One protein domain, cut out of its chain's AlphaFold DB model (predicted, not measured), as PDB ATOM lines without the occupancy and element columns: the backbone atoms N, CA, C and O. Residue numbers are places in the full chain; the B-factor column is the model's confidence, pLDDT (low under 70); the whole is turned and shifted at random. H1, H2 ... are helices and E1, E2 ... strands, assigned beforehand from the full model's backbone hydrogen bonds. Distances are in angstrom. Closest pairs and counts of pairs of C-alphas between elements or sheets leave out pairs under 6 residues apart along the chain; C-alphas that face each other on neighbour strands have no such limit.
ATOM      1  N   VAL A  15     182.636 208.628 154.515       97.25
ATOM      2  CA  VAL A  15     183.386 207.596 153.781       97.25
ATOM      3  C   VAL A  15     184.891 207.811 153.904       97.25
ATOM      4  O   VAL A  15     185.348 208.947 153.994       97.25
ATOM      5  N   VAL A  16     185.665 206.725 153.887       97.00
ATOM      6  CA  VAL A  16     187.128 206.770 153.763       97.00
ATOM      7  C   VAL A  16     187.502 206.491 152.311       97.00
ATOM      8  O   VAL A  16     187.151 205.439 151.776       97.00
ATOM      9  N   VAL A  17     188.231 207.410 151.683       97.56
ATOM     10  CA  VAL A  17     188.809 207.218 150.345       97.56
ATOM     11  C   VAL A  17     190.302 206.967 150.506       97.56
ATOM     12  O   VAL A  17     190.978 207.739 151.181       97.56
ATOM     13  N   GLY A  18     190.796 205.873 149.924       95.88
ATOM     14  CA  GLY A  18     192.198 205.468 150.025       95.88
ATOM     15  C   GLY A  18     193.176 206.459 149.392       95.88
ATOM     16  O   GLY A  18     192.788 207.447 148.769       95.88
ATOM     17  N   ASP A  19     194.463 206.166 149.538       92.00
ATOM     18  CA  ASP A  19     195.550 206.917 148.918       92.00
ATOM     19  C   ASP A  19     196.675 205.969 148.482       92.00
ATOM     20  O   ASP A  19     196.860 204.896 149.053       92.00
ATOM     21  N   CYS A  20     197.447 206.360 147.475       90.25
ATOM     22  CA  CYS A  20     198.569 205.592 146.943       90.25
ATOM     23  C   CYS A  20     199.889 206.382 146.944       90.25
ATOM     24  O   CYS A  20     200.798 206.067 146.176       90.25
ATOM     25  N   VAL A  21     200.024 207.412 147.791       84.75
ATOM     26  CA  VAL A  21     201.285 208.168 147.915       84.75
ATOM     27  C   VAL A  21     202.461 207.235 148.236       84.75
ATOM     28  O   VAL A  21     202.362 206.358 149.090       84.75
ATOM     29  N   ASN A  22     203.601 207.492 147.588       84.12
ATOM     30  CA  ASN A  22     204.909 206.893 147.868       84.12
ATOM     31  C   ASN A  22     205.051 205.398 147.549       84.12
ATOM     32  O   ASN A  22     206.110 204.828 147.812       84.12
ATOM     33  N   ILE A  23     204.054 204.763 146.926       86.31
ATOM     34  CA  ILE A  23     204.210 203.395 146.431       86.31
ATOM     35  C   ILE A  23     204.951 203.385 145.090       86.31
ATOM     36  O   ILE A  23     204.572 204.068 144.142       86.31
ATOM     37  N   ASN A  24     206.028 202.609 145.009       86.38
ATOM     38  CA  ASN A  24     206.848 202.497 143.797       86.38
ATOM     39  C   ASN A  24     207.151 201.048 143.401       86.38
ATOM     40  O   ASN A  24     207.639 200.802 142.300       86.38
ATOM     41  N   SER A  25     206.880 200.088 144.282       88.88
ATOM     42  CA  SER A  25     207.170 198.684 144.049       88.88
ATOM     43  C   SER A  25     206.365 197.775 144.975       88.88
ATOM     44  O   SER A  25     205.861 198.204 146.013       88.88
ATOM     45  N   TYR A  26     206.265 196.506 144.585       88.50
ATOM     46  CA  TYR A  26     205.773 195.417 145.417       88.50
ATOM     47  C   TYR A  26     206.874 194.395 145.664       88.50
ATOM     48  O   TYR A  26     207.576 194.000 144.733       88.50
ATOM     49  N   ASN A  27     206.978 193.932 146.908       90.06
ATOM     50  CA  ASN A  27     207.704 192.717 147.248       90.06
ATOM     51  C   ASN A  27     206.896 191.500 146.762       90.06
ATOM     52  O   ASN A  27     205.703 191.388 147.055       90.06
ATOM     53  N   VAL A  28     207.531 190.602 146.006       90.56
ATOM     54  CA  VAL A  28     206.892 189.397 145.447       90.56
ATOM     55  C   VAL A  28     207.248 188.202 146.317       90.56
ATOM     56  O   VAL A  28     208.030 187.321 145.949       90.56
ATOM     57  N   ASP A  29     206.671 188.200 147.510       90.56
ATOM     58  CA  ASP A  29     206.840 187.137 148.487       90.56
ATOM     59  C   ASP A  29     205.862 185.967 148.232       90.56
ATOM     60  O   ASP A  29     205.068 185.965 147.287       90.56
ATOM     61  N   LEU A  30     205.905 184.946 149.092       90.56
ATOM     62  CA  LEU A  30     204.998 183.803 148.996       90.56
ATOM     63  C   LEU A  30     203.520 184.221 149.065       90.56
ATOM     64  O   LEU A  30     202.710 183.712 148.294       90.56
ATOM     65  N   SER A  31     203.163 185.145 149.965       93.00
ATOM     66  CA  SER A  31     201.773 185.586 150.121       93.00
ATOM     67  C   SER A  31     201.272 186.378 148.911       93.00
ATOM     68  O   SER A  31     200.144 186.160 148.478       93.00
ATOM     69  N   PHE A  32     202.127 187.208 148.299       91.69
ATOM     70  CA  PHE A  32     201.831 187.887 147.035       91.69
ATOM     71  C   PHE A  32     201.503 186.880 145.931       91.69
ATOM     72  O   PHE A  32     200.489 187.007 145.250       91.69
ATOM     73  N   ARG A  33     202.353 185.859 145.762       88.88
ATOM     74  CA  ARG A  33     202.204 184.853 144.699       88.88
ATOM     75  C   ARG A  33     200.913 184.057 144.837       88.88
ATOM     76  O   ARG A  33     200.280 183.777 143.828       88.88
ATOM     77  N   TYR A  34     200.504 183.721 146.060       89.75
ATOM     78  CA  TYR A  34     199.210 183.074 146.282       89.75
ATOM     79  C   TYR A  34     198.038 184.020 146.033       89.75
ATOM     80  O   TYR A  34     197.049 183.611 145.435       89.75
ATOM     81  N   PHE A  35     198.146 185.275 146.467       89.94
ATOM     82  CA  PHE A  35     197.047 186.228 146.356       89.94
ATOM     83  C   PHE A  35     196.795 186.678 144.908       89.94
ATOM     84  O   PHE A  35     195.650 186.831 144.496       89.94
ATOM     85  N   PHE A  36     197.857 186.871 144.122       88.25
ATOM     86  CA  PHE A  36     197.778 187.406 142.757       88.25
ATOM     87  C   PHE A  36     198.108 186.384 141.669       88.25
ATOM     88  O   PHE A  36     198.211 186.768 140.505       88.25
ATOM     89  N   GLY A  37     198.278 185.106 142.012       84.00
ATOM     90  CA  GLY A  37     198.847 184.108 141.110       84.00
ATOM     91  C   GLY A  37     198.134 183.973 139.761       84.00
ATOM     92  O   GLY A  37     198.785 183.854 138.725       84.00
ATOM     93  N   ASP A  38     196.810 184.106 139.746       85.06
ATOM     94  CA  ASP A  38     196.022 184.044 138.509       85.06
ATOM     95  C   ASP A  38     196.255 185.253 137.581       85.06
ATOM     96  O   ASP A  38     196.059 185.163 136.366       85.06
ATOM     97  N   ASN A  39     196.710 186.376 138.144       82.50
ATOM     98  CA  ASN A  39     196.906 187.651 137.452       82.50
ATOM     99  C   ASN A  39     198.355 187.880 136.992       82.50
ATOM    100  O   ASN A  39     198.581 188.663 136.071       82.50
ATOM    101  N   ILE A  40     199.339 187.214 137.606       74.44
ATOM    102  CA  ILE A  40     200.770 187.463 137.365       74.44
ATOM    103  C   ILE A  40     201.496 186.238 136.801       74.44
ATOM    104  O   ILE A  40     202.277 185.591 137.487       74.44
ATOM    105  N   ARG A  41     201.286 185.927 135.517       69.12
ATOM    106  CA  ARG A  41     201.855 184.718 134.881       69.12
ATOM    107  C   ARG A  41     203.388 184.708 134.786       69.12
ATOM    108  O   ARG A  41     203.991 183.663 135.001       69.12
ATOM    109  N   ASP A  42     204.013 185.859 134.529       69.88
ATOM    110  CA  ASP A  42     205.464 185.954 134.282       69.88
ATOM    111  C   ASP A  42     206.269 186.475 135.490       69.88
ATOM    112  O   ASP A  42     207.501 186.493 135.474       69.88
ATOM    113  N   GLU A  43     205.597 186.917 136.561       63.56
ATOM    114  CA  GLU A  43     206.249 187.577 137.707       63.56
ATOM    115  C   GLU A  43     206.510 186.642 138.890       63.56
ATOM    116  O   GLU A  43     207.176 187.036 139.844       63.56
ATOM    117  N   PHE A  44     206.103 185.372 138.797       59.44
ATOM    118  CA  PHE A  44     206.391 184.350 139.809       59.44
ATOM    119  C   PHE A  44     207.887 184.110 140.052       59.44
ATOM    120  O   PHE A  44     208.260 183.608 141.110       59.44
ATOM    121  N   LEU A  45     208.743 184.452 139.086       64.62
ATOM    122  CA  LEU A  45     210.198 184.328 139.208       64.62
ATOM    123  C   LEU A  45     210.862 185.592 139.766       64.62
ATOM    124  O   LEU A  45     212.043 185.557 140.110       64.62
ATOM    125  N   LYS A  46     210.128 186.704 139.860       78.38
ATOM    126  CA  LYS A  46     210.653 187.955 140.402       78.38
ATOM    127  C   LYS A  46     210.500 187.967 141.923       78.38
ATOM    128  O   LYS A  46     209.602 187.342 142.487       78.38
ATOM    129  N   ASN A  47     211.391 188.707 142.576       84.25
ATOM    130  CA  ASN A  47     211.291 189.021 144.003       84.25
ATOM    131  C   ASN A  47     210.707 190.422 144.230       84.25
ATOM    132  O   ASN A  47     210.328 190.759 145.346       84.25
ATOM    133  N   ASN A  48     210.605 191.238 143.178       87.75
ATOM    134  CA  ASN A  48     209.988 192.551 143.222       87.75
ATOM    135  C   ASN A  48     209.335 192.929 141.883       87.75
ATOM    136  O   ASN A  48     209.740 192.466 140.815       87.75
ATOM    137  N   ILE A  49     208.335 193.805 141.950       88.19
ATOM    138  CA  ILE A  49     207.694 194.428 140.787       88.19
ATOM    139  C   ILE A  49     207.784 195.933 140.969       88.19
ATOM    140  O   ILE A  49     207.252 196.460 141.941       88.19
ATOM    141  N   THR A  50     208.438 196.631 140.046       90.25
ATOM    142  CA  THR A  50     208.447 198.098 140.027       90.25
ATOM    143  C   THR A  50     207.172 198.611 139.371       90.25
ATOM    144  O   THR A  50     206.792 198.158 138.292       90.25
ATOM    145  N   LEU A  51     206.522 199.579 140.010       90.06
ATOM    146  CA  LEU A  51     205.308 200.209 139.509       90.06
ATOM    147  C   LEU A  51     205.649 201.370 138.581       90.06
ATOM    148  O   LEU A  51     206.620 202.100 138.783       90.06
ATOM    149  N   GLN A  52     204.829 201.551 137.550       92.56
ATOM    150  CA  GLN A  52     204.978 202.677 136.638       92.56
ATOM    151  C   GLN A  52     204.530 203.954 137.347       92.56
ATOM    152  O   GLN A  52     203.344 204.096 137.646       92.56
ATOM    153  N   THR A  53     205.448 204.900 137.558       92.69
ATOM    154  CA  THR A  53     205.168 206.185 138.223       92.69
ATOM    155  C   THR A  53     203.941 206.879 137.640       92.69
ATOM    156  O   THR A  53     203.057 207.285 138.386       92.69
ATOM    157  N   ARG A  54     203.820 206.891 136.305       94.81
ATOM    158  CA  ARG A  54     202.667 207.466 135.601       94.81
ATOM    159  C   ARG A  54     201.331 206.878 136.064       94.81
ATOM    160  O   ARG A  54     200.374 207.619 136.227       94.81
ATOM    161  N   LEU A  55     201.248 205.561 136.274       93.88
ATOM    162  CA  LEU A  55     200.006 204.913 136.715       93.88
ATOM    163  C   LEU A  55     199.677 205.245 138.175       93.88
ATOM    164  O   LEU A  55     198.506 205.351 138.523       93.88
ATOM    165  N   ILE A  56     200.694 205.426 139.020       93.25
ATOM    166  CA  ILE A  56     200.508 205.839 140.418       93.25
ATOM    167  C   ILE A  56     200.018 207.284 140.498       93.25
ATOM    168  O   ILE A  56     199.096 207.574 141.255       93.25
ATOM    169  N   GLU A  57     200.591 208.177 139.694       93.88
ATOM    170  CA  GLU A  57     200.155 209.573 139.603       93.88
ATOM    171  C   GLU A  57     198.715 209.680 139.091       93.88
ATOM    172  O   GLU A  57     197.905 210.360 139.714       93.88
ATOM    173  N   GLN A  58     198.372 208.937 138.031       95.62
ATOM    174  CA  GLN A  58     197.001 208.871 137.510       95.62
ATOM    175  C   GLN A  58     196.021 208.329 138.555       95.62
ATOM    176  O   GLN A  58     194.982 208.932 138.801       95.62
ATOM    177  N   ARG A  59     196.369 207.235 139.244       95.19
ATOM    178  CA  ARG A  59     195.517 206.681 140.306       95.19
ATOM    179  C   ARG A  59     195.310 207.673 141.449       95.19
ATOM    180  O   ARG A  59     194.221 207.719 142.016       95.19
ATOM    181  N   LYS A  60     196.335 208.449 141.804       94.38
ATOM    182  CA  LYS A  60     196.214 209.489 142.825       94.38
ATOM    183  C   LYS A  60     195.242 210.584 142.384       94.38
ATOM    184  O   LYS A  60     194.364 210.944 143.161       94.38
ATOM    185  N   GLU A  61     195.377 211.068 141.151       96.38
ATOM    186  CA  GLU A  61     194.453 212.046 140.566       96.38
ATOM    187  C   GLU A  61     193.005 211.532 140.598       96.38
ATOM    188  O   GLU A  61     192.116 212.240 141.070       96.38
ATOM    189  N   ASP A  62     192.781 210.275 140.205       97.19
ATOM    190  CA  ASP A  62     191.459 209.645 140.231       97.19
ATOM    191  C   ASP A  62     190.882 209.563 141.657       97.19
ATOM    192  O   ASP A  62     189.711 209.875 141.881       97.19
ATOM    193  N   LEU A  63     191.691 209.170 142.649       96.94
ATOM    194  CA  LEU A  63     191.264 209.096 144.052       96.94
ATOM    195  C   LEU A  63     190.927 210.478 144.624       96.94
ATOM    196  O   LEU A  63     189.974 210.616 145.397       96.94
ATOM    197  N   ASP A  64     191.696 211.504 144.264       96.81
ATOM    198  CA  ASP A  64     191.447 212.891 144.666       96.81
ATOM    199  C   ASP A  64     190.170 213.437 144.008       96.81
ATOM    200  O   ASP A  64     189.352 214.073 144.680       96.81
ATOM    201  N   ALA A  65     189.937 213.114 142.733       98.25
ATOM    202  CA  ALA A  65     188.710 213.465 142.025       98.25
ATOM    203  C   ALA A  65     187.475 212.797 142.651       98.25
ATOM    204  O   ALA A  65     186.481 213.474 142.910       98.25
ATOM    205  N   VAL A  66     187.547 211.498 142.973       98.00
ATOM    206  CA  VAL A  66     186.457 210.772 143.651       98.00
ATOM    207  C   VAL A  66     186.148 211.386 145.015       98.00
ATOM    208  O   VAL A  66     184.979 211.607 145.331       98.00
ATOM    209  N   ALA A  67     187.172 211.688 145.818       98.19
ATOM    210  CA  ALA A  67     186.983 212.343 147.110       98.19
ATOM    211  C   ALA A  67     186.253 213.682 146.953       98.19
ATOM    212  O   ALA A  67     185.220 213.892 147.587       98.19
ATOM    213  N   LYS A  68     186.721 214.536 146.041       98.62
ATOM    214  CA  LYS A  68     186.093 215.832 145.774       98.62
ATOM    215  C   LYS A  68     184.637 215.694 145.318       98.62
ATOM    216  O   LYS A  68     183.767 216.387 145.836       98.62
ATOM    217  N   SER A  69     184.345 214.782 144.390       98.62
ATOM    218  CA  SER A  69     182.972 214.561 143.920       98.62
ATOM    219  C   SER A  69     182.035 214.089 145.036       98.62
ATOM    220  O   SER A  69     180.869 214.473 145.062       98.62
ATOM    221  N   LEU A  70     182.520 213.281 145.982       98.69
ATOM    222  CA  LEU A  70     181.729 212.856 147.141       98.69
ATOM    223  C   LEU A  70     181.477 214.022 148.111       98.69
ATOM    224  O   LEU A  70     180.356 214.173 148.602       98.69
ATOM    225  N   GLU A  71     182.473 214.878 148.341       98.62
ATOM    226  CA  GLU A  71     182.316 216.100 149.144       98.62
ATOM    227  C   GLU A  71     181.285 217.061 148.536       98.62
ATOM    228  O   GLU A  71     180.438 217.592 149.257       98.62
ATOM    229  N   GLU A  72     181.290 217.235 147.211       98.62
ATOM    230  CA  GLU A  72     180.310 218.051 146.477       98.62
ATOM    231  C   GLU A  72     178.870 217.520 146.620       98.62
ATOM    232  O   GLU A  72     177.914 218.297 146.602       98.62
ATOM    233  N   LEU A  73     178.703 216.212 146.840       98.38
ATOM    234  CA  LEU A  73     177.415 215.580 147.155       98.38
ATOM    235  C   LEU A  73     177.015 215.715 148.639       98.38
ATOM    236  O   LEU A  73     175.978 215.187 149.054       98.38
ATOM    237  N   GLY A  74     177.810 216.417 149.451       98.19
ATOM    238  CA  GLY A  74     177.572 216.627 150.879       98.19
ATOM    239  C   GLY A  74     177.954 215.435 151.761       98.19
ATOM    240  O   GLY A  74     177.513 215.366 152.911       98.19
ATOM    241  N   ILE A  75     178.744 214.490 151.243       98.56
ATOM    242  CA  ILE A  75     179.280 213.355 152.003       98.56
ATOM    243  C   ILE A  75     180.586 213.801 152.665       98.56
ATOM    244  O   ILE A  75     181.452 214.383 152.021       98.56
ATOM    245  N   ARG A  76     180.766 213.512 153.958       98.31
ATOM    246  CA  ARG A  76     182.042 213.774 154.634       98.31
ATOM    247  C   ARG A  76     183.081 212.755 154.171       98.31
ATOM    248  O   ARG A  76     182.918 211.560 154.415       98.31
ATOM    249  N   VAL A  77     184.161 213.221 153.559       98.44
ATOM    250  CA  VAL A  77     185.257 212.351 153.134       98.44
ATOM    251  C   VAL A  77     186.397 212.400 154.144       98.44
ATOM    252  O   VAL A  77     186.806 213.462 154.608       98.44
ATOM    253  N   HIS A  78     186.911 211.224 154.485       96.75
ATOM    254  CA  HIS A  78     188.117 211.028 155.276       96.75
ATOM    255  C   HIS A  78     189.205 210.434 154.383       96.75
ATOM    256  O   HIS A  78     188.928 209.604 153.513       96.75
ATOM    257  N   ARG A  79     190.455 210.838 154.611       95.44
ATOM    258  CA  ARG A  79     191.631 210.313 153.907       95.44
ATOM    259  C   ARG A  79     192.572 209.646 154.914       95.44
ATOM    260  O   ARG A  79     192.732 210.183 156.014       95.44
ATOM    261  N   PRO A  80     193.193 208.503 154.576       93.56
ATOM    262  CA  PRO A  80     194.233 207.900 155.390       93.56
ATOM    263  C   PRO A  80     195.350 208.882 155.713       93.56
ATOM    264  O   PRO A  80     195.659 209.790 154.935       93.56
ATOM    265  N   ARG A  81     196.023 208.656 156.841       91.31
ATOM    266  CA  ARG A  81     197.274 209.352 157.122       91.31
ATOM    267  C   ARG A  81     198.268 209.037 156.006       91.31
ATOM    268  O   ARG A  81     198.514 207.871 155.699       91.31
ATOM    269  N   LYS A  82     198.867 210.081 155.438       89.31
ATOM    270  CA  LYS A  82     199.916 209.932 154.435       89.31
ATOM    271  C   LYS A  82     201.083 209.136 155.021       89.31
ATOM    272  O   LYS A  82     201.631 209.491 156.067       89.31
ATOM    273  N   LEU A  83     201.467 208.071 154.323       88.31
ATOM    274  CA  LEU A  83     202.670 207.321 154.640       88.31
ATOM    275  C   LEU A  83     203.876 208.092 154.099       88.31
ATOM    276  O   LEU A  83     204.142 208.079 152.900       88.31
ATOM    277  N   GLU A  84     204.583 208.806 154.974       88.19
ATOM    278  CA  GLU A  84     205.689 209.685 154.560       88.19
ATOM    279  C   GLU A  84     206.865 208.922 153.948       88.19
ATOM    280  O   GLU A  84     207.554 209.446 153.074       88.19
ATOM    281  N   LYS A  85     207.079 207.676 154.377       88.69
ATOM    282  CA  LYS A  85     208.185 206.843 153.923       88.69
ATOM    283  C   LYS A  85     207.794 205.369 153.946       88.69
ATOM    284  O   LYS A  85     207.115 204.926 154.863       88.69
ATOM    285  N   ILE A  86     208.263 204.633 152.942       89.75
ATOM    286  CA  ILE A  86     208.208 203.172 152.908       89.75
ATOM    287  C   ILE A  86     209.365 202.630 153.754       89.75
ATOM    288  O   ILE A  86     210.532 202.897 153.457       89.75
ATOM    289  N   GLU A  87     209.048 201.895 154.813       92.38
ATOM    290  CA  GLU A  87     210.018 201.321 155.742       92.38
ATOM    291  C   GLU A  87     209.872 199.804 155.802       92.38
ATOM    292  O   GLU A  87     208.777 199.264 155.636       92.38
ATOM    293  N   SER A  88     210.985 199.102 156.000       94.38
ATOM    294  CA  SER A  88     210.944 197.661 156.204       94.38
ATOM    295  C   SER A  88     210.505 197.351 157.627       94.38
ATOM    296  O   SER A  88     210.836 198.063 158.578       94.38
ATOM    297  N   PHE A  89     209.785 196.253 157.786       95.31
ATOM    298  CA  PHE A  89     209.434 195.698 159.078       95.31
ATOM    299  C   PHE A  89     209.713 194.200 159.095       95.31
ATOM    300  O   PHE A  89     209.771 193.533 158.061       95.31
ATOM    301  N   LYS A  90     209.882 193.658 160.300       97.19
ATOM    302  CA  LYS A  90     210.173 192.245 160.513       97.19
ATOM    303  C   LYS A  90     209.367 191.704 161.680       97.19
ATOM    304  O   LYS A  90     209.353 192.283 162.762       97.19
ATOM    305  N   THR A  91     208.726 190.570 161.451       95.56
ATOM    306  CA  THR A  91     208.082 189.739 162.468       95.56
ATOM    307  C   THR A  91     208.966 188.515 162.752       95.56
ATOM    308  O   THR A  91     209.950 188.284 162.042       95.56
ATOM    309  N   PRO A  92     208.634 187.669 163.745       97.94
ATOM    310  CA  PRO A  92     209.330 186.394 163.933       97.94
ATOM    311  C   PRO A  92     209.258 185.440 162.726       97.94
ATOM    312  O   PRO A  92     210.055 184.509 162.649       97.94
ATOM    313  N   HIS A  93     208.316 185.647 161.796       95.81
ATOM    314  CA  HIS A  93     208.009 184.690 160.725       95.81
ATOM    315  C   HIS A  93     208.261 185.214 159.308       95.81
ATOM    316  O   HIS A  93     208.393 184.412 158.385       95.81
ATOM    317  N   PHE A  94     208.290 186.533 159.107       94.75
ATOM    318  CA  PHE A  94     208.506 187.149 157.798       94.75
ATOM    319  C   PHE A  94     208.978 188.599 157.931       94.75
ATOM    320  O   PHE A  94     208.876 189.209 158.994       94.75
ATOM    321  N   GLU A  95     209.459 189.154 156.830       94.94
ATOM    322  CA  GLU A  95     209.786 190.568 156.678       94.94
ATOM    323  C   GLU A  95     209.101 191.110 155.426       94.94
ATOM    324  O   GLU A  95     208.886 190.372 154.462       94.94
ATOM    325  N   ASP A  96     208.712 192.378 155.472       94.31
ATOM    326  CA  ASP A  96     208.100 193.073 154.343       94.31
ATOM    327  C   ASP A  96     208.270 194.592 154.500       94.31
ATOM    328  O   ASP A  96     209.032 195.056 155.352       94.31
ATOM    329  N   TRP A  97     207.576 195.372 153.675       93.12
ATOM    330  CA  TRP A  97     207.608 196.832 153.693       93.12
ATOM    331  C   TRP A  97     206.227 197.421 153.989       93.12
ATOM    332  O   TRP A  97     205.213 196.907 153.517       93.12
ATOM    333  N   THR A  98     206.186 198.515 154.752       92.19
ATOM    334  CA  THR A  98     204.963 199.291 155.026       92.19
ATOM    335  C   THR A  98     204.346 199.814 153.737       92.19
ATOM    336  O   THR A  98     205.082 200.119 152.792       92.19
ATOM    337  N   ARG A  99     203.027 200.033 153.707       90.31
ATOM    338  CA  ARG A  99     202.345 200.520 152.501       90.31
ATOM    339  C   ARG A  99     201.250 201.539 152.765       90.31
ATOM    340  O   ARG A  99     200.690 201.568 153.855       90.31
ATOM    341  N   PRO A 100     200.942 202.393 151.773       90.94
ATOM    342  CA  PRO A 100     199.808 203.291 151.893       90.94
ATOM    343  C   PRO A 100     198.495 202.496 151.888       90.94
ATOM    344  O   PRO A 100     198.409 201.402 151.327       90.94
ATOM    345  N   ILE A 101     197.458 203.074 152.493       91.31
ATOM    346  CA  ILE A 101     196.118 202.487 152.535       91.31
ATOM    347  C   ILE A 101     195.391 202.845 151.236       91.31
ATOM    348  O   ILE A 101     194.628 203.807 151.174       91.31
ATOM    349  N   ASP A 102     195.647 202.072 150.184       89.88
ATOM    350  CA  ASP A 102     195.065 202.287 148.857       89.88
ATOM    351  C   ASP A 102     193.670 201.660 148.706       89.88
ATOM    352  O   ASP A 102     192.840 202.169 147.953       89.88
ATOM    353  N   ASN A 103     193.398 200.589 149.456       92.44
ATOM    354  CA  ASN A 103     192.122 199.876 149.489       92.44
ATOM    355  C   ASN A 103     191.665 199.683 150.950       92.44
ATOM    356  O   ASN A 103     191.819 198.593 151.508       92.44
ATOM    357  N   PRO A 104     191.099 200.720 151.601       93.88
ATOM    358  CA  PRO A 104     190.706 200.648 153.014       93.88
ATOM    359  C   PRO A 104     189.672 199.549 153.296       93.88
ATOM    360  O   PRO A 104     189.648 198.991 154.389       93.88
ATOM    361  N   ARG A 105     188.854 199.196 152.293       94.56
ATOM    362  CA  ARG A 105     187.840 198.136 152.385       94.56
ATOM    363  C   ARG A 105     188.425 196.764 152.721       94.56
ATOM    364  O   ARG A 105     187.732 195.948 153.314       94.56
ATOM    365  N   ASP A 106     189.679 196.518 152.359       92.75
ATOM    366  CA  ASP A 106     190.308 195.219 152.576       92.75
ATOM    367  C   ASP A 106     190.762 195.036 154.031       92.75
ATOM    368  O   ASP A 106     190.878 193.902 154.488       92.75
ATOM    369  N   GLN A 107     191.040 196.140 154.738       92.38
ATOM    370  CA  GLN A 107     191.578 196.149 156.108       92.38
ATOM    371  C   GLN A 107     190.496 196.253 157.183       92.38
ATOM    372  O   GLN A 107     190.756 195.980 158.351       92.38
ATOM    373  N   VAL A 108     189.302 196.718 156.810       93.69
ATOM    374  CA  VAL A 108     188.275 197.106 157.771       93.69
ATOM    375  C   VAL A 108     186.901 196.650 157.304       93.69
ATOM    376  O   VAL A 108     186.456 196.982 156.204       93.69
ATOM    377  N   LEU A 109     186.196 195.957 158.194       94.69
ATOM    378  CA  LEU A 109     184.760 195.734 158.111       94.69
ATOM    379  C   LEU A 109     184.058 196.676 159.090       94.69
ATOM    380  O   LEU A 109     184.472 196.810 160.237       94.69
ATOM    381  N   ILE A 110     182.978 197.310 158.644       95.38
ATOM    382  CA  ILE A 110     182.126 198.123 159.508       95.38
ATOM    383  C   ILE A 110     180.745 197.490 159.532       95.38
ATOM    384  O   ILE A 110     180.144 197.296 158.474       95.38
ATOM    385  N   TYR A 111     180.239 197.194 160.725       95.25
ATOM    386  CA  TYR A 111     178.888 196.681 160.903       95.25
ATOM    387  C   TYR A 111     178.254 197.276 162.153       95.25
ATOM    388  O   TYR A 111     178.850 197.272 163.226       95.25
ATOM    389  N   ALA A 112     177.037 197.793 162.001       95.38
ATOM    390  CA  ALA A 112     176.365 198.601 163.003       95.38
ATOM    391  C   ALA A 112     177.292 199.731 163.488       95.38
ATOM    392  O   ALA A 112     177.696 200.578 162.687       95.38
ATOM    393  N   ASP A 113     177.606 199.754 164.774       96.12
ATOM    394  CA  ASP A 113     178.457 200.720 165.458       96.12
ATOM    395  C   ASP A 113     179.892 200.232 165.707       96.12
ATOM    396  O   ASP A 113     180.658 200.907 166.397       96.12
ATOM    397  N   GLU A 114     180.283 199.112 165.096       96.06
ATOM    398  CA  GLU A 114     181.593 198.494 165.273       96.06
ATOM    399  C   GLU A 114     182.483 198.637 164.030       96.06
ATOM    400  O   GLU A 114     182.044 198.487 162.885       96.06
ATOM    401  N   ILE A 115     183.765 198.913 164.279       95.81
ATOM    402  CA  ILE A 115     184.847 198.839 163.297       95.81
ATOM    403  C   ILE A 115     185.687 197.611 163.646       95.81
ATOM    404  O   ILE A 115     186.225 197.526 164.748       95.81
ATOM    405  N   ILE A 116     185.825 196.690 162.698       95.94
ATOM    406  CA  ILE A 116     186.568 195.441 162.850       95.94
ATOM    407  C   ILE A 116     187.769 195.481 161.905       95.94
ATOM    408  O   ILE A 116     187.602 195.509 160.684       95.94
ATOM    409  N   GLU A 117     188.976 195.457 162.464       95.81
ATOM    410  CA  GLU A 117     190.209 195.275 161.694       95.81
ATOM    411  C   GLU A 117     190.332 193.810 161.258       95.81
ATOM    412  O   GLU A 117     190.240 192.882 162.067       95.81
ATOM    413  N   THR A 118     190.491 193.584 159.956       94.00
ATOM    414  CA  THR A 118     190.526 192.242 159.372       94.00
ATOM    415  C   THR A 118     191.943 191.668 159.391       94.00
ATOM    416  O   THR A 118     192.941 192.374 159.268       94.00
ATOM    417  N   SER A 119     192.053 190.341 159.499       91.56
ATOM    418  CA  SER A 119     193.345 189.662 159.361       91.56
ATOM    419  C   SER A 119     193.675 189.448 157.884       91.56
ATOM    420  O   SER A 119     193.079 188.602 157.213       91.56
ATOM    421  N   CYS A 120     194.620 190.228 157.358       88.31
ATOM    422  CA  CYS A 120     194.993 190.166 155.950       88.31
ATOM    423  C   CYS A 120     195.999 189.053 155.645       88.31
ATOM    424  O   CYS A 120     197.041 188.932 156.285       88.31
ATOM    425  N   LEU A 121     195.713 188.267 154.600       89.44
ATOM    426  CA  LEU A 121     196.571 187.154 154.168       89.44
ATOM    427  C   LEU A 121     197.839 187.615 153.436       89.44
ATOM    428  O   LEU A 121     198.848 186.909 153.433       89.44
ATOM    429  N   TRP A 122     197.795 188.787 152.801       92.12
ATOM    430  CA  TRP A 122     198.956 189.371 152.136       92.12
ATOM    431  C   TRP A 122     199.829 190.093 153.162       92.12
ATOM    432  O   TRP A 122     199.430 191.121 153.704       92.12
ATOM    433  N   ARG A 123     201.032 189.566 153.409       93.94
ATOM    434  CA  ARG A 123     201.958 190.014 154.465       93.94
ATOM    435  C   ARG A 123     202.295 191.502 154.417       93.94
ATOM    436  O   ARG A 123     202.380 192.133 155.463       93.94
ATOM    437  N   ALA A 124     202.379 192.085 153.227       92.19
ATOM    438  CA  ALA A 124     202.591 193.519 153.039       92.19
ATOM    439  C   ALA A 124     201.398 194.407 153.481       92.19
ATOM    440  O   ALA A 124     201.408 195.612 153.244       92.19
ATOM    441  N   ARG A 125     200.330 193.827 154.046       92.44
ATOM    442  CA  ARG A 125     199.189 194.525 154.670       92.44
ATOM    443  C   ARG A 125     199.113 194.276 156.181       92.44
ATOM    444  O   ARG A 125     198.042 194.359 156.762       92.44
ATOM    445  N   TYR A 126     200.218 193.874 156.803       93.00
ATOM    446  CA  TYR A 126     200.249 193.596 158.240       93.00
ATOM    447  C   TYR A 126     200.281 194.873 159.101       93.00
ATOM    448  O   TYR A 126     199.804 194.854 160.232       93.00
TER     449      TYR A 126
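This is residues 15 to 126 of the 127 residues of an uncharacterized protein of Halobacteriovoraceae bacterium (UniProt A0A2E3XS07). One long helix, H2, runs along one side of a body made mostly of extended chain with no named element, and three small two-stranded pieces are spread round that body. Two of these pieces, E1 with E2 and the hairpin E4 and E5, sit with the short helix H1 at the end of the long axis where H2 begins, while the hairpin E6 and E7 projects on the side away from H2, its residues 110 to 115 sticking out. The printed part has 112 residues with three named helices and seven named strands, in the order E1 H1 E2 H2 E3 E4 E5 H3 E6 E7; each of the three two-stranded sheets is antiparallel, and E3 pairs with no named strand. The class is mixed, helices and strands, with under half of the residues in named elements. The whole is only just compact, close to loose, with a radius of gyration of the C-alphas of 15.7 A and spans of 47 by 35 by 29 A.

Start at residues 15 to 16, which make a short parallel pairing with residues 77 to 78 of E3, residues 76 to 78. Move on to E1, residues 25 to 27, and look across to E2, residues 48 to 50: they are antiparallel neighbours at 171 degrees, with N 26 and O 49 at 2.8 A. Between them in the chain is H1, residues 30 to 36, joined to E1 by a tight link. After E2 comes H2, residues 53 to 72; H1 and H2 are apart. The closest C-alphas of H2 and E3 are those of Glu 71 and Val 77, 6.2 A apart. Next find E4, residues 88 to 90, and E5, residues 95 to 97, an antiparallel hairpin at 153 degrees with N 89 and O 96 at 2.8 A. The closest C-alphas of E1 and E5 are those of Asn 27 and Asp 96, 7.1 A apart. H3, residues 104 to 107, is followed by E6, residues 108 to 111, and E7, residues 114 to 117, an antiparallel hairpin at 158 degrees; look for N 116 and O 109 at 2.8 A. The closest C-alphas of H3 and E7 are those of Gln 107 and Glu 117, 5.8 A apart. H2 and H3 are apart, and H1 touches no helix. In H1 and H2 every O i to N i+4 pair is within hydrogen-bond range; H3 is too short for such a pair.

Find C-alpha 25 at (207.170, 198.684, 144.049); from there E1 runs 6.8 A to C-alpha 27. H1 covers 10.2 A from Leu 30 to Phe 36, and E2 6.6 A from Asn 48 to Thr 50. Find C-alpha 53 at (205.168, 206.185, 138.223); H2, the longest helix, runs 28.8 A from there to C-alpha 72 at (180.310, 218.051, 146.477). E3 measures 6.7 A, E4 7.0 A, E5 7.3 A and H3 5.5 A. E6 and E7 are each 9.9 A long, and E7 ends at C-alpha 117 at (190.209, 195.275, 161.694).

The two C-alphas farthest apart are those of Leu 45 and Gly 74, at 47.4 A. The printed part runs from residue 15 to residue 126 and has no cut. The link from H1 to E2, 11 residues, is the long one. The mean pLDDT of the printed part is 91.5, and the model's confidence is under 70 at residues 41 to 45, which lie in that long link.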